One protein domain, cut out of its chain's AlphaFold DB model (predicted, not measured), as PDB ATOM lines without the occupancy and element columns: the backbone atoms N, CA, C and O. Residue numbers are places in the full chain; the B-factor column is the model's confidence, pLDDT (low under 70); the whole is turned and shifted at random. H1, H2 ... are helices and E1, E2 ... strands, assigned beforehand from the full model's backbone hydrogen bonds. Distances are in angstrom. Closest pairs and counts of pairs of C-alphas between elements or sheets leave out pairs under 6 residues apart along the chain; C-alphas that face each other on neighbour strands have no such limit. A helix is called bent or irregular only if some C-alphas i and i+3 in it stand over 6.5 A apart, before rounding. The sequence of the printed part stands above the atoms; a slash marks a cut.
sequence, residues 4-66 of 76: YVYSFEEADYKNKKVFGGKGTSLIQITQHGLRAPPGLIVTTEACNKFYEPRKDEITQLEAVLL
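What this domain is: This is residues 4 to 66 of the 76 residues of the protein "PPDK_N domain-containing protein" of Pyrobaculum sp. JCHS_4 (UniProt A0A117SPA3). A small compact body, in which helix H1 packs under a two-stranded ribbon of E1 and E2, sends out one long bent arm, the helix H2. H2 leaves the body directly after E2, runs away from it as H2a, and then turns a corner into H2b, so that residues 48 to 66 stick out free. The printed part has 63 residues, with two named strands and two named helices in the order E1, H1, E2, H2; the sheet, E1 - E2, is antiparallel, and the class is mostly helix. The whole is loose, with a radius of gyration of the C-alphas of 15.0 A and spans of 45 by 22 by 19 A, the long span made with the arm.

Where its parts are: Strand E1, residues 5 to 7, begins at C-alpha 5 (101.585, 28.834, 99.138) and is 7.0 A long from first to last C-alpha. Strand E2, residues 40 to 42, is 6.8 A long. Helix H1, residues 16 to 31, is 15.1 A long and begins at C-alpha 16 (100.364, 14.349, 100.645). It is irregular, with C-alphas 18 and 21 9.4 A apart, and has a kink of 86 degrees near residue 23. H2, residues 44 to 66, was assigned as one helix by its hydrogen bonds but is bent: C-alphas 53 and 56 are 7.9 A apart. Its arm H2a, residues 44 to 53, is 15.6 A long and itself irregular, with C-alphas 50 and 53 7.3 A apart. Its arm H2b, residues 56 to 66, is also 15.6 A long and ends at C-alpha 66 (84.108, 8.559, 79.713).

How they stand to each other: E1 and E2 are antiparallel neighbours at 155 degrees between their directions. C-alphas 7 and 40 face each other at 4.2 A. N 41 and O 6 are 2.8 A apart and N 6 and O 41 3.0 A, both within hydrogen-bond range. H1 and E2 have 3 pairs of C-alphas within 8 A, the closest those of Gly 23 and Ile 41 at 6.7 A. E1 and H1 are near each other, with 5 pairs of C-alphas within 10 A. H1 touches H2a with residues 17 to 20 alone; the closest C-alphas are those of Val 18 and Thr 44, 5.2 A apart. Their lines stand opposite ways at a shallow tilt of 34 degrees, only just short of steep. H2a and H2b are about perpendicular, at 78 degrees. H2b is apart from E1, E2 and H1. Every O i to N i+4 pair is within hydrogen-bond range in H2b, against 9 of 12 in H1 and 5 of 6 in H2a.

The domain as a whole: The C-alphas farthest apart are those of Gly 33 and Val 64, at 45.5 A. Without the free residues 48 to 66, the body of 44 residues spans 27 by 16 by 14 A. The printed part has no cut. The link from E2 to H2 is tight, and those from E1 to H1 and from H1 to E2 are short. The mean pLDDT of the printed part is 94.7, and no printed residue is under 70.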
ATOM      1  N   TYR A   4      97.880  29.302 101.078       97.25
ATOM      2  CA  TYR A   4      97.834  28.496  99.850       97.25
ATOM      3  C   TYR A   4      99.199  28.189  99.246       97.25
ATOM      4  O   TYR A   4      99.296  27.307  98.394       97.25
ATOM      5  N   VAL A   5     100.227  28.920  99.668       97.62
ATOM      6  CA  VAL A   5     101.585  28.834  99.138       97.62
ATOM      7  C   VAL A   5     102.523  28.563 100.295       97.62
ATOM      8  O   VAL A   5     102.457  29.266 101.302       97.62
ATOM      9  N   TYR A   6     103.368  27.553 100.140       97.81
ATOM     10  CA  TYR A   6     104.376  27.163 101.118       97.81
ATOM     11  C   TYR A   6     105.726  27.049 100.422       97.81
ATOM     12  O   TYR A   6     105.778  26.572  99.290       97.81
ATOM     13  N   SER A   7     106.815  27.450 101.067       97.38
ATOM     14  CA  SER A   7     108.150  27.055 100.606       97.38
ATOM     15  C   SER A   7     108.390  25.554 100.843       97.38
ATOM     16  O   SER A   7     107.710  24.924 101.662       97.38
ATOM     17  N   PHE A   8     109.342  24.953 100.128       96.25
ATOM     18  CA  PHE A   8     109.714  23.552 100.366       96.25
ATOM     19  C   PHE A   8     110.306  23.320 101.762       96.25
ATOM     20  O   PHE A   8     110.215  22.215 102.287       96.25
ATOM     21  N   GLU A   9     110.880  24.349 102.377       95.44
ATOM     22  CA  GLU A   9     111.440  24.289 103.725       95.44
ATOM     23  C   GLU A   9     110.345  24.247 104.797       95.44
ATOM     24  O   GLU A   9     110.482  23.514 105.774       95.44
ATOM     25  N   GLU A  10     109.246  24.987 104.615       96.06
ATOM     26  CA  GLU A  10     108.179  25.097 105.624       96.06
ATOM     27  C   GLU A  10     107.023  24.097 105.453       96.06
ATOM     28  O   GLU A  10     106.239  23.894 106.381       96.06
ATOM     29  N   ALA A  11     106.864  23.503 104.269       96.06
ATOM     30  CA  ALA A  11     105.767  22.579 103.996       96.06
ATOM     31  C   ALA A  11     105.951  21.230 104.718       96.06
ATOM     32  O   ALA A  11     107.056  20.705 104.829       96.06
ATOM     33  N   ASP A  12     104.858  20.608 105.165       96.44
ATOM     34  CA  ASP A  12     104.901  19.263 105.753       96.44
ATOM     35  C   ASP A  12     104.816  18.182 104.663       96.44
ATOM     36  O   ASP A  12     103.735  17.878 104.152       96.44
ATOM     37  N   TYR A  13     105.946  17.546 104.336       95.25
ATOM     38  CA  TYR A  13     106.015  16.467 103.337       95.25
ATOM     39  C   TYR A  13     105.140  15.246 103.668       95.25
ATOM     40  O   TYR A  13     104.865  14.436 102.779       95.25
ATOM     41  N   LYS A  14     104.679  15.083 104.916       96.31
ATOM     42  CA  LYS A  14     103.743  14.009 105.287       96.31
ATOM     43  C   LYS A  14     102.323  14.314 104.810       96.31
ATOM     44  O   LYS A  14     101.529  13.391 104.608       96.31
ATOM     45  N   ASN A  15     101.999  15.581 104.548       96.19
ATOM     46  CA  ASN A  15     100.676  16.002 104.106       96.19
ATOM     47  C   ASN A  15     100.499  15.900 102.580       96.19
ATOM     48  O   ASN A  15     100.267  16.876 101.861       96.19
ATOM     49  N   LYS A  16     100.547  14.664 102.073       96.25
ATOM     50  CA  LYS A  16     100.364  14.349 100.645       96.25
ATOM     51  C   LYS A  16      99.019  14.813 100.079       96.25
ATOM     52  O   LYS A  16      98.922  15.062  98.881       96.25
ATOM     53  N   LYS A  17      97.986  14.939 100.917       96.44
ATOM     54  CA  LYS A  17      96.666  15.429 100.491       96.44
ATOM     55  C   LYS A  17      96.704  16.910 100.118       96.44
ATOM     56  O   LYS A  17      96.095  17.285  99.121       96.44
ATOM     57  N   VAL A  18      97.436  17.724 100.878       96.69
ATOM     58  CA  VAL A  18      97.550  19.174 100.651       96.69
ATOM     59  C   VAL A  18      98.604  19.505  99.592       96.69
ATOM     60  O   VAL A  18      98.411  20.429  98.809       96.69
ATOM     61  N   PHE A  19      99.692  18.736  99.517       97.00
ATOM     62  CA  PHE A  19     100.847  19.042  98.660       97.00
ATOM     63  C   PHE A  19     100.959  18.163  97.403       97.00
ATOM     64  O   PHE A  19     101.770  18.423  96.519       97.00
ATOM     65  N   GLY A  20     100.143  17.118  97.275       96.00
ATOM     66  CA  GLY A  20     100.203  16.194  96.142       96.00
ATOM     67  C   GLY A  20     101.480  15.343  96.112       96.00
ATOM     68  O   GLY A  20     102.480  15.632  96.759       96.00
ATOM     69  N   GLY A  21     101.462  14.259  95.329       94.75
ATOM     70  CA  GLY A  21     102.536  13.255  95.359       94.75
ATOM     71  C   GLY A  21     103.909  13.767  94.910       94.75
ATOM     72  O   GLY A  21     104.907  13.491  95.568       94.75
ATOM     73  N   LYS A  22     103.965  14.536  93.814       93.31
ATOM     74  CA  LYS A  22     105.226  15.100  93.290       93.31
ATOM     75  C   LYS A  22     105.788  16.179  94.216       93.31
ATOM     76  O   LYS A  22     106.988  16.210  94.466       93.31
ATOM     77  N   GLY A  23     104.903  17.023  94.746       94.44
ATOM     78  CA  GLY A  23     105.255  18.089  95.672       94.44
ATOM     79  C   GLY A  23     105.877  17.561  96.957       94.44
ATOM     80  O   GLY A  23     106.959  18.001  97.332       94.44
ATOM     81  N   THR A  24     105.266  16.544  97.575       96.31
ATOM     82  CA  THR A  24     105.821  15.912  98.784       96.31
ATOM     83  C   THR A  24     107.221  15.349  98.584       96.31
ATOM     84  O   THR A  24     108.036  15.457  99.492       96.31
ATOM     85  N   SER A  25     107.541  14.810  97.401       95.38
ATOM     86  CA  SER A  25     108.902  14.348  97.112       95.38
ATOM     87  C   SER A  25     109.908  15.501  97.101       95.38
ATOM     88  O   SER A  25     110.969  15.352  97.694       95.38
ATOM     89  N   LEU A  26     109.574  16.646  96.492       96.06
ATOM     90  CA  LEU A  26     110.442  17.835  96.459       96.06
ATOM     91  C   LEU A  26     110.650  18.449  97.853       96.06
ATOM     92  O   LEU A  26     111.777  18.777  98.222       96.06
ATOM     93  N   ILE A  27     109.584  18.542  98.648       96.50
ATOM     94  CA  ILE A  27     109.646  19.006 100.043       96.50
ATOM     95  C   ILE A  27     110.549  18.074 100.859       96.50
ATOM     96  O   ILE A  27     111.473  18.527 101.533       96.50
ATOM     97  N   GLN A  28     110.335  16.757 100.742       96.00
ATOM     98  CA  GLN A  28     111.101  15.759 101.480       96.00
ATOM     99  C   GLN A  28     112.598  15.854 101.164       96.00
ATOM    100  O   GLN A  28     113.397  15.916 102.093       96.00
ATOM    101  N   ILE A  29     112.994  15.894  99.885       95.62
ATOM    102  CA  ILE A  29     114.420  15.985  99.529       95.62
ATOM    103  C   ILE A  29     115.046  17.304 100.010       95.62
ATOM    104  O   ILE A  29     116.176  17.282 100.493       95.62
ATOM    105  N   THR A  30     114.299  18.414  99.968       95.31
ATOM    106  CA  THR A  30     114.760  19.724 100.456       95.31
ATOM    107  C   THR A  30     115.031  19.676 101.962       95.31
ATOM    108  O   THR A  30     116.115  20.038 102.414       95.31
ATOM    109  N   GLN A  31     114.092  19.143 102.751       94.62
ATOM    110  CA  GLN A  31     114.210  19.066 104.214       94.62
ATOM    111  C   GLN A  31     115.231  18.030 104.709       94.62
ATOM    112  O   GLN A  31     115.761  18.177 105.807       94.62
ATOM    113  N   HIS A  32     115.545  17.006 103.908       95.56
ATOM    114  CA  HIS A  32     116.596  16.027 104.223       95.56
ATOM    115  C   HIS A  32     118.000  16.491 103.790       95.56
ATOM    116  O   HIS A  32     118.951  15.713 103.853       95.56
ATOM    117  N   GLY A  33     118.152  17.744 103.342       90.81
ATOM    118  CA  GLY A  33     119.447  18.318 102.970       90.81
ATOM    119  C   GLY A  33     119.997  17.820 101.630       90.81
ATOM    120  O   GLY A  33     121.181  18.008 101.342       90.81
ATOM    121  N   LEU A  34     119.164  17.189 100.798       91.69
ATOM    122  CA  LEU A  34     119.529  16.864  99.422       91.69
ATOM    123  C   LEU A  34     119.406  18.122  98.555       91.69
ATOM    124  O   LEU A  34     118.590  19.005  98.812       91.69
ATOM    125  N   ARG A  35     120.218  18.208  97.497       86.19
ATOM    126  CA  ARG A  35     120.233  19.376  96.605       86.19
ATOM    127  C   ARG A  35     118.989  19.399  95.716       86.19
ATOM    128  O   ARG A  35     119.014  18.893  94.597       86.19
ATOM    129  N   ALA A  36     117.922  20.005  96.212       87.00
ATOM    130  CA  ALA A  36     116.806  20.466  95.403       87.00
ATOM    131  C   ALA A  36     116.988  21.955  95.070       87.00
ATOM    132  O   ALA A  36     117.518  22.703  95.894       87.00
ATOM    133  N   PRO A  37     116.552  22.414  93.887       91.12
ATOM    134  CA  PRO A  37     116.378  23.838  93.650       91.12
ATOM    135  C   PRO A  37     115.392  24.426  94.675       91.12
ATOM    136  O   PRO A  37     114.390  23.768  94.978       91.12
ATOM    137  N   PRO A  38     115.633  25.647  95.186       92.81
ATOM    138  CA  PRO A  38     114.674  26.320  96.049       92.81
ATOM    139  C   PRO A  38     113.352  26.496  95.304       92.81
ATOM    140  O   PRO A  38     113.325  26.758  94.097       92.81
ATOM    141  N   GLY A  39     112.246  26.351  96.022       95.38
ATOM    142  CA  GLY A  39     110.939  26.393  95.397       95.38
ATOM    143  C   GLY A  39     109.803  26.520  96.388       95.38
ATOM    144  O   GLY A  39     109.973  26.522  97.607       95.38
ATOM    145  N   LEU A  40     108.618  26.653  95.811       97.00
ATOM    146  CA  LEU A  40     107.367  26.753  96.531       97.00
ATOM    147  C   LEU A  40     106.376  25.736  95.993       97.00
ATOM    148  O   LEU A  40     106.510  25.213  94.884       97.00
ATOM    149  N   ILE A  41     105.350  25.495  96.786       96.81
ATOM    150  CA  ILE A  41     104.244  24.640  96.442       96.81
ATOM    151  C   ILE A  41     102.924  25.358  96.649       96.81
ATOM    152  O   ILE A  41     102.685  25.997  97.675       96.81
ATOM    153  N   VAL A  42     102.057  25.227  95.652       97.75
ATOM    154  CA  VAL A  42     100.667  25.660  95.722       97.75
ATOM    155  C   VAL A  42      99.828  24.465  96.160       97.75
ATOM    156  O   VAL A  42      99.910  23.388  95.572       97.75
ATOM    157  N   THR A  43      99.051  24.645  97.223       97.38
ATOM    158  CA  THR A  43      98.225  23.578  97.803       97.38
ATOM    159  C   THR A  43      97.141  23.072  96.846       97.38
ATOM    160  O   THR A  43      96.637  23.800  95.987       97.38
ATOM    161  N   THR A  44      96.703  21.830  97.046       96.75
ATOM    162  CA  THR A  44      95.526  21.263  96.369       96.75
ATOM    163  C   THR A  44      94.246  22.032  96.697       96.75
ATOM    164  O   THR A  44      93.366  22.140  95.851       96.75
ATOM    165  N   GLU A  45      94.156  22.642  97.881       96.31
ATOM    166  CA  GLU A  45      93.038  23.508  98.268       96.31
ATOM    167  C   GLU A  45      92.923  24.742  97.366       96.31
ATOM    168  O   GLU A  45      91.821  25.100  96.953       96.31
ATOM    169  N   ALA A  46      94.051  25.367  97.012       96.81
ATOM    170  CA  ALA A  46      94.065  26.487  96.075       96.81
ATOM    171  C   ALA A  46      93.575  26.062  94.684       96.81
ATOM    172  O   ALA A  46      92.808  26.784  94.051       96.81
ATOM    173  N   CYS A  47      93.975  24.864  94.240       95.44
ATOM    174  CA  CYS A  47      93.491  24.264  92.998       95.44
ATOM    175  C   CYS A  47      91.968  24.051  93.040       95.44
ATOM    176  O   CYS A  47      91.256  24.511  92.149       95.44
ATOM    177  N   ASN A  48      91.453  23.440  94.110       94.38
ATOM    178  CA  ASN A  48      90.016  23.211  94.282       94.38
ATOM    179  C   ASN A  48      89.227  24.523  94.262       94.38
ATOM    180  O   ASN A  48      88.219  24.618  93.570       94.38
ATOM    181  N   LYS A  49      89.714  25.548  94.969       95.69
ATOM    182  CA  LYS A  49      89.082  26.870  94.999       95.69
ATOM    183  C   LYS A  49      89.085  27.556  93.634       95.69
ATOM    184  O   LYS A  49      88.117  28.218  93.283       95.69
ATOM    185  N   PHE A  50      90.156  27.401  92.857       95.50
ATOM    186  CA  PHE A  50      90.227  27.945  91.501       95.50
ATOM    187  C   PHE A  50      89.188  27.304  90.569       95.50
ATOM    188  O   PHE A  50      88.575  28.000  89.761       95.50
ATOM    189  N   TYR A  51      88.966  25.994  90.696       95.75
ATOM    190  CA  TYR A  51      88.029  25.254  89.847       95.75
ATOM    191  C   TYR A  51      86.589  25.208  90.366       95.75
ATOM    192  O   TYR A  51      85.698  24.830  89.609       95.75
ATOM    193  N   GLU A  52      86.335  25.617  91.610       95.81
ATOM    194  CA  GLU A  52      85.002  25.618  92.221       95.81
ATOM    195  C   GLU A  52      83.920  26.269  91.332       95.81
ATOM    196  O   GLU A  52      82.897  25.619  91.108       95.81
ATOM    197  N   PRO A  53      84.133  27.452  90.713       96.50
ATOM    198  CA  PRO A  53      83.116  28.074  89.857       96.50
ATOM    199  C   PRO A  53      82.846  27.320  88.545       96.50
ATOM    200  O   PRO A  53      81.840  27.573  87.891       96.50
ATOM    201  N   ARG A  54      83.750  26.424  88.131       95.88
ATOM    202  CA  ARG A  54      83.681  25.667  86.868       95.88
ATOM    203  C   ARG A  54      83.362  24.190  87.082       95.88
ATOM    204  O   ARG A  54      83.464  23.393  86.153       95.88
ATOM    205  N   LYS A  55      82.991  23.801  88.299       94.19
ATOM    206  CA  LYS A  55      82.800  22.395  88.670       94.19
ATOM    207  C   LYS A  55      81.758  21.685  87.799       94.19
ATOM    208  O   LYS A  55      81.969  20.533  87.420       94.19
ATOM    209  N   ASP A  56      80.685  22.382  87.430       94.81
ATOM    210  CA  ASP A  56      79.628  21.834  86.573       94.81
ATOM    211  C   ASP A  56      80.122  21.597  85.139       94.81
ATOM    212  O   ASP A  56      79.889  20.532  84.570       94.81
ATOM    213  N   GLU A  57      80.873  22.550  84.579       95.38
ATOM    214  CA  GLU A  57      81.511  22.427  83.261       95.38
ATOM    215  C   GLU A  57      82.478  21.233  83.230       95.38
ATOM    216  O   GLU A  57      82.426  20.404  82.323       95.38
ATOM    217  N   ILE A  58      83.321  21.097  84.260       93.81
ATOM    218  CA  ILE A  58      84.272  19.982  84.391       93.81
ATOM    219  C   ILE A  58      83.530  18.645  84.457       93.81
ATOM    220  O   ILE A  58      83.893  17.710  83.747       93.81
ATOM    221  N   THR A  59      82.451  18.569  85.240       93.81
ATOM    222  CA  THR A  59      81.629  17.354  85.368       93.81
ATOM    223  C   THR A  59      81.035  16.934  84.017       93.81
ATOM    224  O   THR A  59      81.005  15.748  83.678       93.81
ATOM    225  N   GLN A  60      80.592  17.897  83.203       94.06
ATOM    226  CA  GLN A  60      80.095  17.621  81.852       94.06
ATOM    227  C   GLN A  60      81.207  17.118  80.922       94.06
ATOM    228  O   GLN A  60      80.995  16.155  80.182       94.06
ATOM    229  N   LEU A  61      82.398  17.723  80.978       91.44
ATOM    230  CA  LEU A  61      83.558  17.292  80.190       91.44
ATOM    231  C   LEU A  61      83.998  15.868  80.555       91.44
ATOM    232  O   LEU A  61      84.249  15.057  79.664       91.44
ATOM    233  N   GLU A  62      84.027  15.525  81.844       90.88
ATOM    234  CA  GLU A  62      84.337  14.170  82.314       90.88
ATOM    235  C   GLU A  62      83.346  13.133  81.768       90.88
ATOM    236  O   GLU A  62      83.755  12.068  81.296       90.88
ATOM    237  N   ALA A  63      82.049  13.456  81.742       91.94
ATOM    238  CA  ALA A  63      81.030  12.580  81.164       91.94
ATOM    239  C   ALA A  63      81.233  12.344  79.655       91.94
ATOM    240  O   ALA A  63      80.938  11.255  79.153       91.94
ATOM    241  N   VAL A  64      81.746  13.338  78.922       90.94
ATOM    242  CA  VAL A  64      82.103  13.195  77.499       90.94
ATOM    243  C   VAL A  64      83.348  12.321  77.330       90.94
ATOM    244  O   VAL A  64      83.352  11.436  76.472       90.94
ATOM    245  N   LEU A  65      84.375  12.514  78.161       88.12
ATOM    246  CA  LEU A  65      85.613  11.724  78.120       88.12
ATOM    247  C   LEU A  65      85.381  10.248  78.466       88.12
ATOM    248  O   LEU A  65      85.993   9.374  77.861       88.12
ATOM    249  N   LEU A  66      84.467   9.944  79.389       86.38
ATOM    250  CA  LEU A  66      84.108   8.559  79.713       86.38
ATOM    251  C   LEU A  66      83.412   7.838  78.550       86.38
ATOM    252  O   LEU A  66      83.563   6.626  78.403       86.38
TER     253      LEU A  66